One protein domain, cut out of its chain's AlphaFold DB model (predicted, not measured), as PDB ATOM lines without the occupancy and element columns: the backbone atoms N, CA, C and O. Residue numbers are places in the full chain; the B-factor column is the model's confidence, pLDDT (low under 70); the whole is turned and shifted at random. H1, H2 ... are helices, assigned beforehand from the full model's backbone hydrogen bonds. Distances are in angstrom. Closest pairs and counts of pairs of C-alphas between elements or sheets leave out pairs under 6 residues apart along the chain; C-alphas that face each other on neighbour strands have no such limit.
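What this domain is: This is residues 518 to 555, 670 to 690 and 727 to 785 of the 1277 residues of an uncharacterized protein of Plasmodium berghei (strain Anka) (UniProt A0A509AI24). Look for an elongated pile of helices with the long helix H5 in its middle: the still longer H1 packs on H5 and runs the opposite way, H2 packs on another side of H5, and the shorter H3 and H4 follow one another along the pile, H3 packing on H1 and H4 on H5. The last part of H1, residues 547 to 555, sticks out beyond the rest and lengthens the outline to a rod of 58 by 27 by 19 A. The printed part has 118 residues with five named helices, H1 to H5 in chain order, and no named strand, and its class is all helix. It is only just loose, close to compact, with a radius of gyration of the C-alphas of 16.5 A.

How they stand to each other: Start with the longest helix, H1, residues 520 to 555. With residues 522 to 539 alone it touches H5, residues 757 to 784, and the closest C-alphas, of Lys 529 and Glu 775, are 6.1 A apart. The two run opposite ways at a shallow tilt of 33 degrees, only just short of steep. H5 is the hub, touching three other helices. With its residues 769 to 777 alone it touches H2, residues 672 to 690; the closest C-alphas, of Val 678 and Ile 773, are 5.8 A apart, and the helices run the same way at a shallow tilt of 29 degrees. With its residues 760 to 771 alone it touches H4, residues 744 to 752, where the C-alphas of Trp 751 and Arg 760 come closest at 5.6 A; H4 and H5 form a helical hairpin at a shallow tilt of 20 degrees, opposite ways. Next find H3, residues 727 to 739, whose residues 735 to 739 alone touch residues 521 to 528 of H1. Their closest C-alphas, of Leu 525 and Ile 739, are 6.1 A apart, at a steep tilt of 44 degrees, the same way. H1, H3 and H5 form a bundle, a group of three helices gathered together. H2 is apart from H1, H3 and H4. In H1, H2, H3, H4 and H5 every O i to N i+4 pair is within hydrogen-bond range.

Where its parts are: Find C-alpha 520 at (91.059, 86.017, 76.964); from there H1 runs 53.2 A to C-alpha 555 at (117.118, 50.639, 106.917). H2 measures 26.3 A, H3 18.6 A and H4 11.9 A from first to last C-alpha. H5 runs 40.1 A and ends at C-alpha 784, at (85.323, 70.594, 73.262).

The domain as a whole: The farthest C-alphas, of Phe 555 and Glu 728, are 58.9 A apart. Residues 556 to 669 are not printed, with 25.0 A between C-alphas 555 and 670, and residues 691 to 726 are not printed, with 12.2 A between C-alphas 690 and 727. The links H3 to H4 and H4 to H5 are tight. The mean pLDDT of the printed part is 79.2; look for values under 70 at residues 518, 551 to 555, 727 to 728, 740 to 742 and 783 to 785.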
ATOM      1  N   LEU A 518      92.122  83.566  70.107       68.50
ATOM      2  CA  LEU A 518      91.602  82.821  71.237       68.50
ATOM      3  C   LEU A 518      91.169  83.799  72.333       68.50
ATOM      4  O   LEU A 518      91.973  84.624  72.764       68.50
ATOM      5  N   SER A 519      89.914  83.672  72.785       72.12
ATOM      6  CA  SER A 519      89.340  84.467  73.883       72.12
ATOM      7  C   SER A 519      90.298  84.567  75.077       72.12
ATOM      8  O   SER A 519      90.940  83.575  75.439       72.12
ATOM      9  N   SER A 520      90.341  85.748  75.708       75.56
ATOM     10  CA  SER A 520      91.059  86.017  76.964       75.56
ATOM     11  C   SER A 520      90.867  84.890  77.969       75.56
ATOM     12  O   SER A 520      91.830  84.342  78.498       75.56
ATOM     13  N   ASP A 521      89.618  84.485  78.152       75.69
ATOM     14  CA  ASP A 521      89.205  83.542  79.179       75.69
ATOM     15  C   ASP A 521      89.770  82.151  78.868       75.69
ATOM     16  O   ASP A 521      90.249  81.454  79.755       75.69
ATOM     17  N   MET A 522      89.813  81.773  77.586       79.50
ATOM     18  CA  MET A 522      90.403  80.514  77.121       79.50
ATOM     19  C   MET A 522      91.938  80.528  77.194       79.50
ATOM     20  O   MET A 522      92.529  79.494  77.508       79.50
ATOM     21  N   LYS A 523      92.597  81.677  76.963       77.69
ATOM     22  CA  LYS A 523      94.046  81.831  77.204       77.69
ATOM     23  C   LYS A 523      94.369  81.658  78.693       77.69
ATOM     24  O   LYS A 523      95.199  80.818  79.038       77.69
ATOM     25  N   ILE A 524      93.642  82.356  79.568       81.62
ATOM     26  CA  ILE A 524      93.805  82.267  81.028       81.62
ATOM     27  C   ILE A 524      93.499  80.842  81.524       81.62
ATOM     28  O   ILE A 524      94.219  80.325  82.373       81.62
ATOM     29  N   LEU A 525      92.504  80.147  80.956       82.19
ATOM     30  CA  LEU A 525      92.202  78.749  81.293       82.19
ATOM     31  C   LEU A 525      93.358  77.790  80.935       82.19
ATOM     32  O   LEU A 525      93.650  76.859  81.689       82.19
ATOM     33  N   ILE A 526      94.056  78.027  79.816       80.12
ATOM     34  CA  ILE A 526      95.262  77.273  79.425       80.12
ATOM     35  C   ILE A 526      96.424  77.558  80.390       80.12
ATOM     36  O   ILE A 526      97.136  76.630  80.782       80.12
ATOM     37  N   GLU A 527      96.623  78.810  80.800       79.94
ATOM     38  CA  GLU A 527      97.643  79.186  81.791       79.94
ATOM     39  C   GLU A 527      97.353  78.583  83.167       79.94
ATOM     40  O   GLU A 527      98.234  77.961  83.763       79.94
ATOM     41  N   LYS A 528      96.098  78.656  83.625       83.38
ATOM     42  CA  LYS A 528      95.602  78.008  84.845       83.38
ATOM     43  C   LYS A 528      95.842  76.496  84.809       83.38
ATOM     44  O   LYS A 528      96.302  75.940  85.805       83.38
ATOM     45  N   LYS A 529      95.640  75.832  83.658       85.75
ATOM     46  CA  LYS A 529      95.986  74.408  83.494       85.75
ATOM     47  C   LYS A 529      97.489  74.154  83.634       85.75
ATOM     48  O   LYS A 529      97.880  73.272  84.395       85.75
ATOM     49  N   LYS A 530      98.334  74.915  82.919       81.25
ATOM     50  CA  LYS A 530      99.806  74.809  83.032       81.25
ATOM     51  C   LYS A 530     100.232  74.942  84.497       81.25
ATOM     52  O   LYS A 530     100.973  74.100  84.991       81.25
ATOM     53  N   TYR A 531      99.696  75.949  85.183       84.50
ATOM     54  CA  TYR A 531      99.983  76.253  86.580       84.50
ATOM     55  C   TYR A 531      99.586  75.120  87.544       84.50
ATOM     56  O   TYR A 531     100.398  74.695  88.368       84.50
ATOM     57  N   ILE A 532      98.372  74.576  87.401       85.06
ATOM     58  CA  ILE A 532      97.898  73.420  88.181       85.06
ATOM     59  C   ILE A 532      98.808  72.200  87.962       85.06
ATOM     60  O   ILE A 532      99.228  71.565  88.928       85.06
ATOM     61  N   ASN A 533      99.168  71.897  86.711       82.50
ATOM     62  CA  ASN A 533     100.044  70.769  86.389       82.50
ATOM     63  C   ASN A 533     101.459  70.951  86.986       82.50
ATOM     64  O   ASN A 533     102.037  69.989  87.488       82.50
ATOM     65  N   THR A 534     102.006  72.174  87.025       84.44
ATOM     66  CA  THR A 534     103.277  72.457  87.723       84.44
ATOM     67  C   THR A 534     103.213  72.067  89.202       84.44
ATOM     68  O   THR A 534     104.051  71.282  89.643       84.44
ATOM     69  N   LEU A 535     102.193  72.516  89.945       85.44
ATOM     70  CA  LEU A 535     102.029  72.169  91.366       85.44
ATOM     71  C   LEU A 535     101.800  70.665  91.589       85.44
ATOM     72  O   LEU A 535     102.332  70.087  92.538       85.44
ATOM     73  N   ILE A 536     101.068  70.004  90.685       85.31
ATOM     74  CA  ILE A 536     100.891  68.545  90.715       85.31
ATOM     75  C   ILE A 536     102.235  67.818  90.564       85.31
ATOM     76  O   ILE A 536     102.463  66.808  91.232       85.31
ATOM     77  N   ASN A 537     103.147  68.322  89.731       83.19
ATOM     78  CA  ASN A 537     104.464  67.712  89.554       83.19
ATOM     79  C   ASN A 537     105.433  68.036  90.707       83.19
ATOM     80  O   ASN A 537     106.152  67.132  91.126       83.19
ATOM     81  N   GLU A 538     105.382  69.237  91.303       86.31
ATOM     82  CA  GLU A 538     106.107  69.530  92.555       86.31
ATOM     83  C   GLU A 538     105.724  68.538  93.670       86.31
ATOM     84  O   GLU A 538     106.595  67.945  94.306       86.31
ATOM     85  N   TYR A 539     104.427  68.272  93.852       84.56
ATOM     86  CA  TYR A 539     103.947  67.300  94.837       84.56
ATOM     87  C   TYR A 539     104.362  65.850  94.524       84.56
ATOM     88  O   TYR A 539     104.705  65.095  95.438       84.56
ATOM     89  N   LYS A 540     104.397  65.440  93.244       84.81
ATOM     90  CA  LYS A 540     104.958  64.129  92.855       84.81
ATOM     91  C   LYS A 540     106.423  64.000  93.280       84.81
ATOM     92  O   LYS A 540     106.835  62.916  93.692       84.81
ATOM     93  N   ASP A 541     107.207  65.071  93.190       82.81
ATOM     94  CA  ASP A 541     108.613  65.062  93.600       82.81
ATOM     95  C   ASP A 541     108.782  65.092  95.128       82.81
ATOM     96  O   ASP A 541     109.639  64.379  95.654       82.81
ATOM     97  N   GLU A 542     107.909  65.784  95.866       81.00
ATOM     98  CA  GLU A 542     107.833  65.678  97.334       81.00
ATOM     99  C   GLU A 542     107.487  64.255  97.802       81.00
ATOM    100  O   GLU A 542     108.087  63.754  98.757       81.00
ATOM    101  N   LEU A 543     106.572  63.562  97.114       80.38
ATOM    102  CA  LEU A 543     106.263  62.156  97.398       80.38
ATOM    103  C   LEU A 543     107.457  61.228  97.127       80.38
ATOM    104  O   LEU A 543     107.717  60.333  97.933       80.38
ATOM    105  N   LYS A 544     108.220  61.443  96.045       82.38
ATOM    106  CA  LYS A 544     109.463  60.689  95.780       82.38
ATOM    107  C   LYS A 544     110.493  60.913  96.890       82.38
ATOM    108  O   LYS A 544     111.088  59.950  97.371       82.38
ATOM    109  N   GLN A 545     110.677  62.161  97.330       76.19
ATOM    110  CA  GLN A 545     111.570  62.488  98.447       76.19
ATOM    111  C   GLN A 545     111.125  61.785  99.735       76.19
ATOM    112  O   GLN A 545     111.938  61.108 100.364       76.19
ATOM    113  N   ARG A 546     109.831  61.852 100.083       76.44
ATOM    114  CA  ARG A 546     109.263  61.145 101.242       76.44
ATOM    115  C   ARG A 546     109.541  59.641 101.189       76.44
ATOM    116  O   ARG A 546     110.034  59.093 102.168       76.44
ATOM    117  N   GLN A 547     109.276  58.982 100.059       75.62
ATOM    118  CA  GLN A 547     109.529  57.544  99.917       75.62
ATOM    119  C   GLN A 547     111.007  57.181 100.108       75.62
ATOM    120  O   GLN A 547     111.305  56.118 100.648       75.62
ATOM    121  N   ASN A 548     111.934  58.048  99.693       73.69
ATOM    122  CA  ASN A 548     113.364  57.838  99.917       73.69
ATOM    123  C   ASN A 548     113.731  57.993 101.405       73.69
ATOM    124  O   ASN A 548     114.462  57.155 101.933       73.69
ATOM    125  N   TYR A 549     113.177  58.989 102.108       71.81
ATOM    126  CA  TYR A 549     113.356  59.144 103.559       71.81
ATOM    127  C   TYR A 549     112.730  57.998 104.369       71.81
ATOM    128  O   TYR A 549     113.339  57.527 105.328       71.81
ATOM    129  N   GLU A 550     111.546  57.512 103.989       71.69
ATOM    130  CA  GLU A 550     110.893  56.375 104.654       71.69
ATOM    131  C   GLU A 550     111.671  55.069 104.445       71.69
ATOM    132  O   GLU A 550     111.835  54.307 105.399       71.69
ATOM    133  N   ARG A 551     112.230  54.837 103.246       68.44
ATOM    134  CA  ARG A 551     113.166  53.725 103.007       68.44
ATOM    135  C   ARG A 551     114.416  53.855 103.875       68.44
ATOM    136  O   ARG A 551     114.751  52.894 104.560       68.44
ATOM    137  N   GLN A 552     115.053  55.030 103.917       63.97
ATOM    138  CA  GLN A 552     116.242  55.258 104.746       63.97
ATOM    139  C   GLN A 552     115.959  54.969 106.228       63.97
ATOM    140  O   GLN A 552     116.607  54.106 106.810       63.97
ATOM    141  N   GLN A 553     114.910  55.567 106.804       63.72
ATOM    142  CA  GLN A 553     114.534  55.297 108.195       63.72
ATOM    143  C   GLN A 553     114.203  53.823 108.466       63.72
ATOM    144  O   GLN A 553     114.329  53.374 109.604       63.72
ATOM    145  N   ASN A 554     113.720  53.074 107.472       68.31
ATOM    146  CA  ASN A 554     113.463  51.645 107.625       68.31
ATOM    147  C   ASN A 554     114.763  50.829 107.604       68.31
ATOM    148  O   ASN A 554     114.877  49.910 108.413       68.31
ATOM    149  N   PHE A 555     115.765  51.196 106.794       66.00
ATOM    150  CA  PHE A 555     117.118  50.639 106.917       66.00
ATOM    151  C   PHE A 555     117.709  50.926 108.304       66.00
ATOM    152  O   PHE A 555     118.062  49.980 109.007       66.00
ATOM    153  N   LEU A 670      98.285  58.760  93.546       81.75
ATOM    154  CA  LEU A 670      97.078  58.683  94.370       81.75
ATOM    155  C   LEU A 670      96.764  57.219  94.714       81.75
ATOM    156  O   LEU A 670      97.166  56.307  93.990       81.75
ATOM    157  N   ASN A 671      96.025  56.976  95.802       83.81
ATOM    158  CA  ASN A 671      95.535  55.626  96.100       83.81
ATOM    159  C   ASN A 671      94.258  55.305  95.290       83.81
ATOM    160  O   ASN A 671      93.642  56.195  94.698       83.81
ATOM    161  N   ASP A 672      93.829  54.039  95.275       77.50
ATOM    162  CA  ASP A 672      92.663  53.621  94.480       77.50
ATOM    163  C   ASP A 672      91.357  54.336  94.883       77.50
ATOM    164  O   ASP A 672      90.558  54.672  94.009       77.50
ATOM    165  N   THR A 673      91.147  54.644  96.169       83.38
ATOM    166  CA  THR A 673      89.948  55.378  96.630       83.38
ATOM    167  C   THR A 673      89.957  56.858  96.236       83.38
ATOM    168  O   THR A 673      88.912  57.416  95.901       83.38
ATOM    169  N   ASP A 674      91.127  57.497  96.210       84.06
ATOM    170  CA  ASP A 674      91.291  58.875  95.730       84.06
ATOM    171  C   ASP A 674      91.080  58.941  94.214       84.06
ATOM    172  O   ASP A 674      90.429  59.847  93.694       84.06
ATOM    173  N   LYS A 675      91.615  57.947  93.500       84.00
ATOM    174  CA  LYS A 675      91.450  57.768  92.058       84.00
ATOM    175  C   LYS A 675      89.982  57.551  91.693       84.00
ATOM    176  O   LYS A 675      89.507  58.157  90.734       84.00
ATOM    177  N   GLU A 676      89.249  56.764  92.483       83.44
ATOM    178  CA  GLU A 676      87.795  56.622  92.355       83.44
ATOM    179  C   GLU A 676      87.065  57.947  92.639       83.44
ATOM    180  O   GLU A 676      86.177  58.304  91.870       83.44
ATOM    181  N   ARG A 677      87.462  58.734  93.655       85.00
ATOM    182  CA  ARG A 677      86.910  60.086  93.908       85.00
ATOM    183  C   ARG A 677      87.119  61.029  92.717       85.00
ATOM    184  O   ARG A 677      86.152  61.639  92.266       85.00
ATOM    185  N   VAL A 678      88.344  61.130  92.193       83.50
ATOM    186  CA  VAL A 678      88.673  61.987  91.035       83.50
ATOM    187  C   VAL A 678      87.877  61.569  89.798       83.50
ATOM    188  O   VAL A 678      87.349  62.422  89.085       83.50
ATOM    189  N   GLU A 679      87.775  60.266  89.529       82.38
ATOM    190  CA  GLU A 679      87.043  59.770  88.364       82.38
ATOM    191  C   GLU A 679      85.525  59.923  88.536       82.38
ATOM    192  O   GLU A 679      84.851  60.353  87.606       82.38
ATOM    193  N   LYS A 680      84.978  59.684  89.732       85.00
ATOM    194  CA  LYS A 680      83.556  59.901  90.039       85.00
ATOM    195  C   LYS A 680      83.147  61.362  89.852       85.00
ATOM    196  O   LYS A 680      82.124  61.615  89.224       85.00
ATOM    197  N   GLU A 681      83.945  62.316  90.329       82.56
ATOM    198  CA  GLU A 681      83.677  63.746  90.120       82.56
ATOM    199  C   GLU A 681      83.803  64.162  88.647       82.56
ATOM    200  O   GLU A 681      83.019  64.981  88.162       82.56
ATOM    201  N   HIS A 682      84.719  63.547  87.897       82.00
ATOM    202  CA  HIS A 682      84.803  63.739  86.451       82.00
ATOM    203  C   HIS A 682      83.559  63.204  85.719       82.00
ATOM    204  O   HIS A 682      82.991  63.916  84.890       82.00
ATOM    205  N   GLN A 683      83.081  62.003  86.059       76.69
ATOM    206  CA  GLN A 683      81.859  61.437  85.475       76.69
ATOM    207  C   GLN A 683      80.598  62.213  85.899       76.69
ATOM    208  O   GLN A 683      79.728  62.448  85.064       76.69
ATOM    209  N   ASN A 684      80.513  62.693  87.148       81.56
ATOM    210  CA  ASN A 684      79.452  63.606  87.601       81.56
ATOM    211  C   ASN A 684      79.402  64.870  86.728       81.56
ATOM    212  O   ASN A 684      78.340  65.238  86.227       81.56
ATOM    213  N   PHE A 685      80.555  65.502  86.495       81.25
ATOM    214  CA  PHE A 685      80.663  66.686  85.642       81.25
ATOM    215  C   PHE A 685      80.272  66.405  84.182       81.25
ATOM    216  O   PHE A 685      79.523  67.185  83.593       81.25
ATOM    217  N   LEU A 686      80.721  65.281  83.608       76.00
ATOM    218  CA  LEU A 686      80.331  64.864  82.257       76.00
ATOM    219  C   LEU A 686      78.819  64.629  82.139       76.00
ATOM    220  O   LEU A 686      78.223  65.076  81.161       76.00
ATOM    221  N   ASN A 687      78.190  63.997  83.135       76.12
ATOM    222  CA  ASN A 687      76.743  63.774  83.158       76.12
ATOM    223  C   ASN A 687      75.967  65.099  83.203       76.12
ATOM    224  O   ASN A 687      75.067  65.293  82.391       76.12
ATOM    225  N   ILE A 688      76.352  66.038  84.076       79.00
ATOM    226  CA  ILE A 688      75.729  67.374  84.170       79.00
ATOM    227  C   ILE A 688      75.853  68.127  82.835       79.00
ATOM    228  O   ILE A 688      74.875  68.688  82.337       79.00
ATOM    229  N   LEU A 689      77.037  68.098  82.215       74.00
ATOM    230  CA  LEU A 689      77.270  68.704  80.902       74.00
ATOM    231  C   LEU A 689      76.385  68.060  79.818       74.00
ATOM    232  O   LEU A 689      75.805  68.759  78.986       74.00
ATOM    233  N   GLU A 690      76.243  66.733  79.835       71.38
ATOM    234  CA  GLU A 690      75.418  66.001  78.875       71.38
ATOM    235  C   GLU A 690      73.910  66.214  79.102       71.38
ATOM    236  O   GLU A 690      73.161  66.274  78.129       71.38
ATOM    237  N   LYS A 727      71.987  78.911  79.727       60.72
ATOM    238  CA  LYS A 727      72.947  77.895  79.237       60.72
ATOM    239  C   LYS A 727      74.301  78.512  78.864       60.72
ATOM    240  O   LYS A 727      75.343  78.002  79.271       60.72
ATOM    241  N   GLU A 728      74.283  79.645  78.161       58.66
ATOM    242  CA  GLU A 728      75.486  80.444  77.888       58.66
ATOM    243  C   GLU A 728      76.062  81.033  79.180       58.66
ATOM    244  O   GLU A 728      77.270  80.967  79.416       58.66
ATOM    245  N   LYS A 729      75.182  81.533  80.056       70.50
ATOM    246  CA  LYS A 729      75.559  82.042  81.373       70.50
ATOM    247  C   LYS A 729      76.252  80.977  82.227       70.50
ATOM    248  O   LYS A 729      77.325  81.254  82.743       70.50
ATOM    249  N   TYR A 730      75.709  79.760  82.313       75.12
ATOM    250  CA  TYR A 730      76.318  78.659  83.069       75.12
ATOM    251  C   TYR A 730      77.739  78.341  82.591       75.12
ATOM    252  O   TYR A 730      78.636  78.199  83.415       75.12
ATOM    253  N   ILE A 731      77.980  78.277  81.277       72.56
ATOM    254  CA  ILE A 731      79.322  77.969  80.753       72.56
ATOM    255  C   ILE A 731      80.284  79.151  80.956       72.56
ATOM    256  O   ILE A 731      81.427  78.929  81.353       72.56
ATOM    257  N   LYS A 732      79.831  80.401  80.782       74.06
ATOM    258  CA  LYS A 732      80.637  81.595  81.101       74.06
ATOM    259  C   LYS A 732      80.960  81.697  82.597       74.06
ATOM    260  O   LYS A 732      82.090  82.027  82.946       74.06
ATOM    261  N   ASP A 733      80.018  81.380  83.478       79.12
ATOM    262  CA  ASP A 733      80.219  81.431  84.930       79.12
ATOM    263  C   ASP A 733      81.048  80.234  85.445       79.12
ATOM    264  O   ASP A 733      81.879  80.424  86.329       79.12
ATOM    265  N   LEU A 734      80.960  79.052  84.821       82.38
ATOM    266  CA  LEU A 734      81.863  77.911  85.053       82.38
ATOM    267  C   LEU A 734      83.308  78.211  84.616       82.38
ATOM    268  O   LEU A 734      84.257  77.862  85.317       82.38
ATOM    269  N   ILE A 735      83.499  78.870  83.468       82.88
ATOM    270  CA  ILE A 735      84.828  79.317  83.025       82.88
ATOM    271  C   ILE A 735      85.401  80.324  84.034       82.88
ATOM    272  O   ILE A 735      86.556  80.181  84.438       82.88
ATOM    273  N   LYS A 736      84.592  81.271  84.530       83.44
ATOM    274  CA  LYS A 736      84.993  82.167  85.629       83.44
ATOM    275  C   LYS A 736      85.304  81.405  86.921       83.44
ATOM    276  O   LYS A 736      86.290  81.741  87.557       83.44
ATOM    277  N   GLU A 737      84.530  80.391  87.310       83.00
ATOM    278  CA  GLU A 737      84.786  79.573  88.514       83.00
ATOM    279  C   GLU A 737      86.149  78.864  88.450       83.00
ATOM    280  O   GLU A 737      86.871  78.803  89.446       83.00
ATOM    281  N   LEU A 738      86.517  78.360  87.266       82.56
ATOM    282  CA  LEU A 738      87.789  77.675  87.025       82.56
ATOM    283  C   LEU A 738      88.982  78.637  86.903       82.56
ATOM    284  O   LEU A 738      90.103  78.234  87.212       82.56
ATOM    285  N   ILE A 739      88.760  79.885  86.478       80.50
ATOM    286  CA  ILE A 739      89.776  80.953  86.424       80.50
ATOM    287  C   ILE A 739      89.995  81.581  87.810       80.50
ATOM    288  O   ILE A 739      91.135  81.719  88.259       80.50
ATOM    289  N   CYS A 740      88.909  81.950  88.490       65.75
ATOM    290  CA  CYS A 740      88.911  82.550  89.820       65.75
ATOM    291  C   CYS A 740      89.303  81.537  90.910       65.75
ATOM    292  O   CYS A 740      89.374  80.328  90.681       65.75
ATOM    293  N   ASN A 741      89.538  82.048  92.125       61.00
ATOM    294  CA  ASN A 741      90.224  81.346  93.217       61.00
ATOM    295  C   ASN A 741      91.663  80.989  92.791       61.00
ATOM    296  O   ASN A 741      91.890  79.940  92.196       61.00
ATOM    297  N   ASN A 742      92.635  81.873  93.052       62.09
ATOM    298  CA  ASN A 742      94.071  81.640  92.774       62.09
ATOM    299  C   ASN A 742      94.840  81.104  93.996       62.09
ATOM    300  O   ASN A 742      96.062  80.930  93.978       62.09
ATOM    301  N   ASP A 743      94.093  80.799  95.051       70.62
ATOM    302  CA  ASP A 743      94.520  80.318  96.354       70.62
ATOM    303  C   ASP A 743      95.258  78.968  96.279       70.62
ATOM    304  O   ASP A 743      95.804  78.528  97.285       70.62
ATOM    305  N   GLU A 744      95.316  78.298  95.117       79.88
ATOM    306  CA  GLU A 744      96.135  77.096  94.923       79.88
ATOM    307  C   GLU A 744      97.593  77.327  95.331       79.88
ATOM    308  O   GLU A 744      98.178  76.478  96.002       79.88
ATOM    309  N   LYS A 745      98.179  78.478  94.961       79.38
ATOM    310  CA  LYS A 745      99.570  78.797  95.322       79.38
ATOM    311  C   LYS A 745      99.726  78.983  96.822       79.38
ATOM    312  O   LYS A 745     100.645  78.434  97.425       79.38
ATOM    313  N   GLU A 746      98.838  79.781  97.404       81.06
ATOM    314  CA  GLU A 746      98.924  80.150  98.809       81.06
ATOM    315  C   GLU A 746      98.655  78.936  99.696       81.06
ATOM    316  O   GLU A 746      99.459  78.652 100.574       81.06
ATOM    317  N   ASN A 747      97.609  78.153  99.416       83.19
ATOM    318  CA  ASN A 747      97.305  76.928 100.151       83.19
ATOM    319  C   ASN A 747      98.390  75.857  99.976       83.19
ATOM    320  O   ASN A 747      98.773  75.251 100.974       83.19
ATOM    321  N   TYR A 748      98.956  75.667  98.775       84.62
ATOM    322  CA  TYR A 748     100.075  74.734  98.586       84.62
ATOM    323  C   TYR A 748     101.275  75.132  99.458       84.62
ATOM    324  O   TYR A 748     101.743  74.329 100.262       84.62
ATOM    325  N   MET A 749     101.712  76.395  99.405       82.00
ATOM    326  CA  MET A 749     102.846  76.884 100.205       82.00
ATOM    327  C   MET A 749     102.554  76.868 101.718       82.00
ATOM    328  O   MET A 749     103.395  76.444 102.509       82.00
ATOM    329  N   LYS A 750     101.344  77.257 102.127       85.19
ATOM    330  CA  LYS A 750     100.848  77.257 103.517       85.19
ATOM    331  C   LYS A 750     100.736  75.856 104.109       85.19
ATOM    332  O   LYS A 750     100.896  75.692 105.315       85.19
ATOM    333  N   TRP A 751     100.446  74.841 103.294       81.81
ATOM    334  CA  TRP A 751     100.371  73.451 103.751       81.81
ATOM    335  C   TRP A 751     101.751  72.785 103.701       81.81
ATOM    336  O   TRP A 751     102.099  72.072 104.637       81.81
ATOM    337  N   LYS A 752     102.596  73.133 102.721       83.12
ATOM    338  CA  LYS A 752     104.029  72.783 102.645       83.12
ATOM    339  C   LYS A 752     104.839  73.280 103.854       83.12
ATOM    340  O   LYS A 752     105.742  72.583 104.302       83.12
ATOM    341  N   GLN A 753     104.462  74.421 104.436       82.56
ATOM    342  CA  GLN A 753     105.033  74.978 105.676       82.56
ATOM    343  C   GLN A 753     104.639  74.234 106.973       82.56
ATOM    344  O   GLN A 753     105.107  74.607 108.047       82.56
ATOM    345  N   ILE A 754     103.792  73.199 106.927       84.56
ATOM    346  CA  ILE A 754     103.389  72.452 108.130       84.56
ATOM    347  C   ILE A 754     104.523  71.517 108.586       84.56
ATOM    348  O   ILE A 754     104.923  70.599 107.868       84.56
ATOM    349  N   GLU A 755     104.991  71.714 109.822       72.94
ATOM    350  CA  GLU A 755     106.055  70.917 110.458       72.94
ATOM    351  C   GLU A 755     105.676  69.435 110.629       72.94
ATOM    352  O   GLU A 755     106.499  68.542 110.435       72.94
ATOM    353  N   ASN A 756     104.413  69.153 110.971       82.94
ATOM    354  CA  ASN A 756     103.907  67.787 111.093       82.94
ATOM    355  C   ASN A 756     103.745  67.157 109.702       82.94
ATOM    356  O   ASN A 756     102.780  67.444 108.994       82.94
ATOM    357  N   GLU A 757     104.669  66.268 109.330       74.06
ATOM    358  CA  GLU A 757     104.701  65.663 107.994       74.06
ATOM    359  C   GLU A 757     103.413  64.913 107.631       74.06
ATOM    360  O   GLU A 757     102.942  65.021 106.501       74.06
ATOM    361  N   GLY A 758     102.807  64.190 108.578       76.50
ATOM    362  CA  GLY A 758     101.551  63.473 108.345       76.50
ATOM    363  C   GLY A 758     100.432  64.427 107.926       76.50
ATOM    364  O   GLY A 758      99.842  64.258 106.860       76.50
ATOM    365  N   LEU A 759     100.223  65.481 108.718       81.12
ATOM    366  CA  LEU A 759      99.215  66.514 108.467       81.12
ATOM    367  C   LEU A 759      99.536  67.366 107.223       81.12
ATOM    368  O   LEU A 759      98.619  67.810 106.531       81.12
ATOM    369  N   ARG A 760     100.825  67.592 106.929       83.06
ATOM    370  CA  ARG A 760     101.303  68.243 105.698       83.06
ATOM    371  C   ARG A 760     100.877  67.437 104.477       83.06
ATOM    372  O   ARG A 760     100.165  67.956 103.622       83.06
ATOM    373  N   PHE A 761     101.288  66.171 104.405       81.19
ATOM    374  CA  PHE A 761     101.004  65.319 103.253       81.19
ATOM    375  C   PHE A 761      99.505  65.027 103.101       81.19
ATOM    376  O   PHE A 761      99.026  65.018 101.974       81.19
ATOM    377  N   GLU A 762      98.749  64.870 104.190       82.81
ATOM    378  CA  GLU A 762      97.287  64.707 104.143       82.81
ATOM    379  C   GLU A 762      96.585  65.920 103.506       82.81
ATOM    380  O   GLU A 762      95.777  65.760 102.592       82.81
ATOM    381  N   LYS A 763      96.948  67.144 103.910       84.81
ATOM    382  CA  LYS A 763      96.372  68.374 103.338       84.81
ATOM    383  C   LYS A 763      96.816  68.622 101.900       84.81
ATOM    384  O   LYS A 763      95.986  68.951 101.057       84.81
ATOM    385  N   LEU A 764      98.103  68.441 101.596       84.94
ATOM    386  CA  LEU A 764      98.613  68.560 100.225       84.94
ATOM    387  C   LEU A 764      97.938  67.547  99.288       84.94
ATOM    388  O   LEU A 764      97.570  67.902  98.174       84.94
ATOM    389  N   LYS A 765      97.694  66.320  99.756       85.50
ATOM    390  CA  LYS A 765      96.973  65.279  99.015       85.50
ATOM    391  C   LYS A 765      95.538  65.688  98.674       85.50
ATOM    392  O   LYS A 765      95.137  65.521  97.527       85.50
ATOM    393  N   GLU A 766      94.794  66.262  99.620       85.88
ATOM    394  CA  GLU A 766      93.458  66.821  99.351       85.88
ATOM    395  C   GLU A 766      93.511  67.969  98.330       85.88
ATOM    396  O   GLU A 766      92.756  67.948  97.358       85.88
ATOM    397  N   LEU A 767      94.468  68.903  98.462       86.31
ATOM    398  CA  LEU A 767      94.659  69.984  97.482       86.31
ATOM    399  C   LEU A 767      94.859  69.438  96.066       86.31
ATOM    400  O   LEU A 767      94.291  69.948  95.105       86.31
ATOM    401  N   ILE A 768      95.676  68.394  95.953       87.69
ATOM    402  CA  ILE A 768      96.094  67.777  94.697       87.69
ATOM    403  C   ILE A 768      94.960  66.964  94.055       87.69
ATOM    404  O   ILE A 768      94.853  66.928  92.828       87.69
ATOM    405  N   ILE A 769      94.082  66.358  94.859       85.69
ATOM    406  CA  ILE A 769      92.845  65.721  94.388       85.69
ATOM    407  C   ILE A 769      91.916  66.777  93.776       85.69
ATOM    408  O   ILE A 769      91.489  66.626  92.628       85.69
ATOM    409  N   ASP A 770      91.666  67.877  94.486       86.19
ATOM    410  CA  ASP A 770      90.774  68.942  94.017       86.19
ATOM    411  C   ASP A 770      91.367  69.689  92.801       86.19
ATOM    412  O   ASP A 770      90.661  69.960  91.826       86.19
ATOM    413  N   MET A 771      92.685  69.924  92.784       86.75
ATOM    414  CA  MET A 771      93.442  70.399  91.615       86.75
ATOM    415  C   MET A 771      93.281  69.478  90.403       86.75
ATOM    416  O   MET A 771      93.059  69.964  89.295       86.75
ATOM    417  N   LYS A 772      93.368  68.155  90.587       87.25
ATOM    418  CA  LYS A 772      93.233  67.195  89.482       87.25
ATOM    419  C   LYS A 772      91.797  67.129  88.953       87.25
ATOM    420  O   LYS A 772      91.595  66.974  87.748       87.25
ATOM    421  N   ILE A 773      90.801  67.331  89.818       85.50
ATOM    422  CA  ILE A 773      89.398  67.508  89.419       85.50
ATOM    423  C   ILE A 773      89.228  68.814  88.618       85.50
ATOM    424  O   ILE A 773      88.586  68.788  87.565       85.50
ATOM    425  N   LYS A 774      89.840  69.934  89.041       86.81
ATOM    426  CA  LYS A 774      89.870  71.181  88.247       86.81
ATOM    427  C   LYS A 774      90.541  70.978  86.884       86.81
ATOM    428  O   LYS A 774      89.973  71.393  85.879       86.81
ATOM    429  N   GLU A 775      91.690  70.299  86.823       86.19
ATOM    430  CA  GLU A 775      92.384  70.000  85.561       86.19
ATOM    431  C   GLU A 775      91.485  69.207  84.599       86.19
ATOM    432  O   GLU A 775      91.313  69.613  83.449       86.19
ATOM    433  N   LYS A 776      90.832  68.137  85.078       83.38
ATOM    434  CA  LYS A 776      89.891  67.345  84.268       83.38
ATOM    435  C   LYS A 776      88.678  68.150  83.786       83.38
ATOM    436  O   LYS A 776      88.223  67.930  82.664       83.38
ATOM    437  N   LYS A 777      88.150  69.085  84.588       84.69
ATOM    438  CA  LYS A 777      87.071  70.002  84.160       84.69
ATOM    439  C   LYS A 777      87.550  70.957  83.059       84.69
ATOM    440  O   LYS A 777      86.868  71.107  82.046       84.69
ATOM    441  N   ILE A 778      88.740  71.543  83.220       83.69
ATOM    442  CA  ILE A 778      89.376  72.408  82.214       83.69
ATOM    443  C   ILE A 778      89.595  71.650  80.897       83.69
ATOM    444  O   ILE A 778      89.251  72.165  79.833       83.69
ATOM    445  N   ASP A 779      90.101  70.416  80.947       78.81
ATOM    446  CA  ASP A 779      90.371  69.628  79.739       78.81
ATOM    447  C   ASP A 779      89.112  69.287  78.938       78.81
ATOM    448  O   ASP A 779      89.161  69.308  77.709       78.81
ATOM    449  N   VAL A 780      87.965  69.047  79.579       78.75
ATOM    450  CA  VAL A 780      86.689  68.848  78.863       78.75
ATOM    451  C   VAL A 780      86.255  70.122  78.126       78.75
ATOM    452  O   VAL A 780      85.775  70.040  76.994       78.75
ATOM    453  N   ILE A 781      86.466  71.302  78.717       77.19
ATOM    454  CA  ILE A 781      86.142  72.596  78.090       77.19
ATOM    455  C   ILE A 781      87.087  72.873  76.910       77.19
ATOM    456  O   ILE A 781      86.622  73.171  75.807       77.19
ATOM    457  N   LEU A 782      88.400  72.725  77.113       77.06
ATOM    458  CA  LEU A 782      89.415  72.961  76.080       77.06
ATOM    459  C   LEU A 782      89.297  71.969  74.913       77.06
ATOM    460  O   LEU A 782      89.354  72.384  73.758       77.06
ATOM    461  N   SER A 783      89.090  70.679  75.195       68.81
ATOM    462  CA  SER A 783      88.932  69.644  74.159       68.81
ATOM    463  C   SER A 783      87.632  69.762  73.366       68.81
ATOM    464  O   SER A 783      87.586  69.351  72.206       68.81
ATOM    465  N   SER A 784      86.587  70.343  73.958       68.56
ATOM    466  CA  SER A 784      85.323  70.594  73.262       68.56
ATOM    467  C   SER A 784      85.374  71.839  72.371       68.56
ATOM    468  O   SER A 784      84.639  71.909  71.392       68.56
ATOM    469  N   ASN A 785      86.221  72.828  72.657       69.94
ATOM    470  CA  ASN A 785      86.258  74.079  71.899       69.94
ATOM    471  C   ASN A 785      87.005  73.913  70.554       69.94
ATOM    472  O   ASN A 785      88.208  73.640  70.523       69.94
TER     473      ASN A 785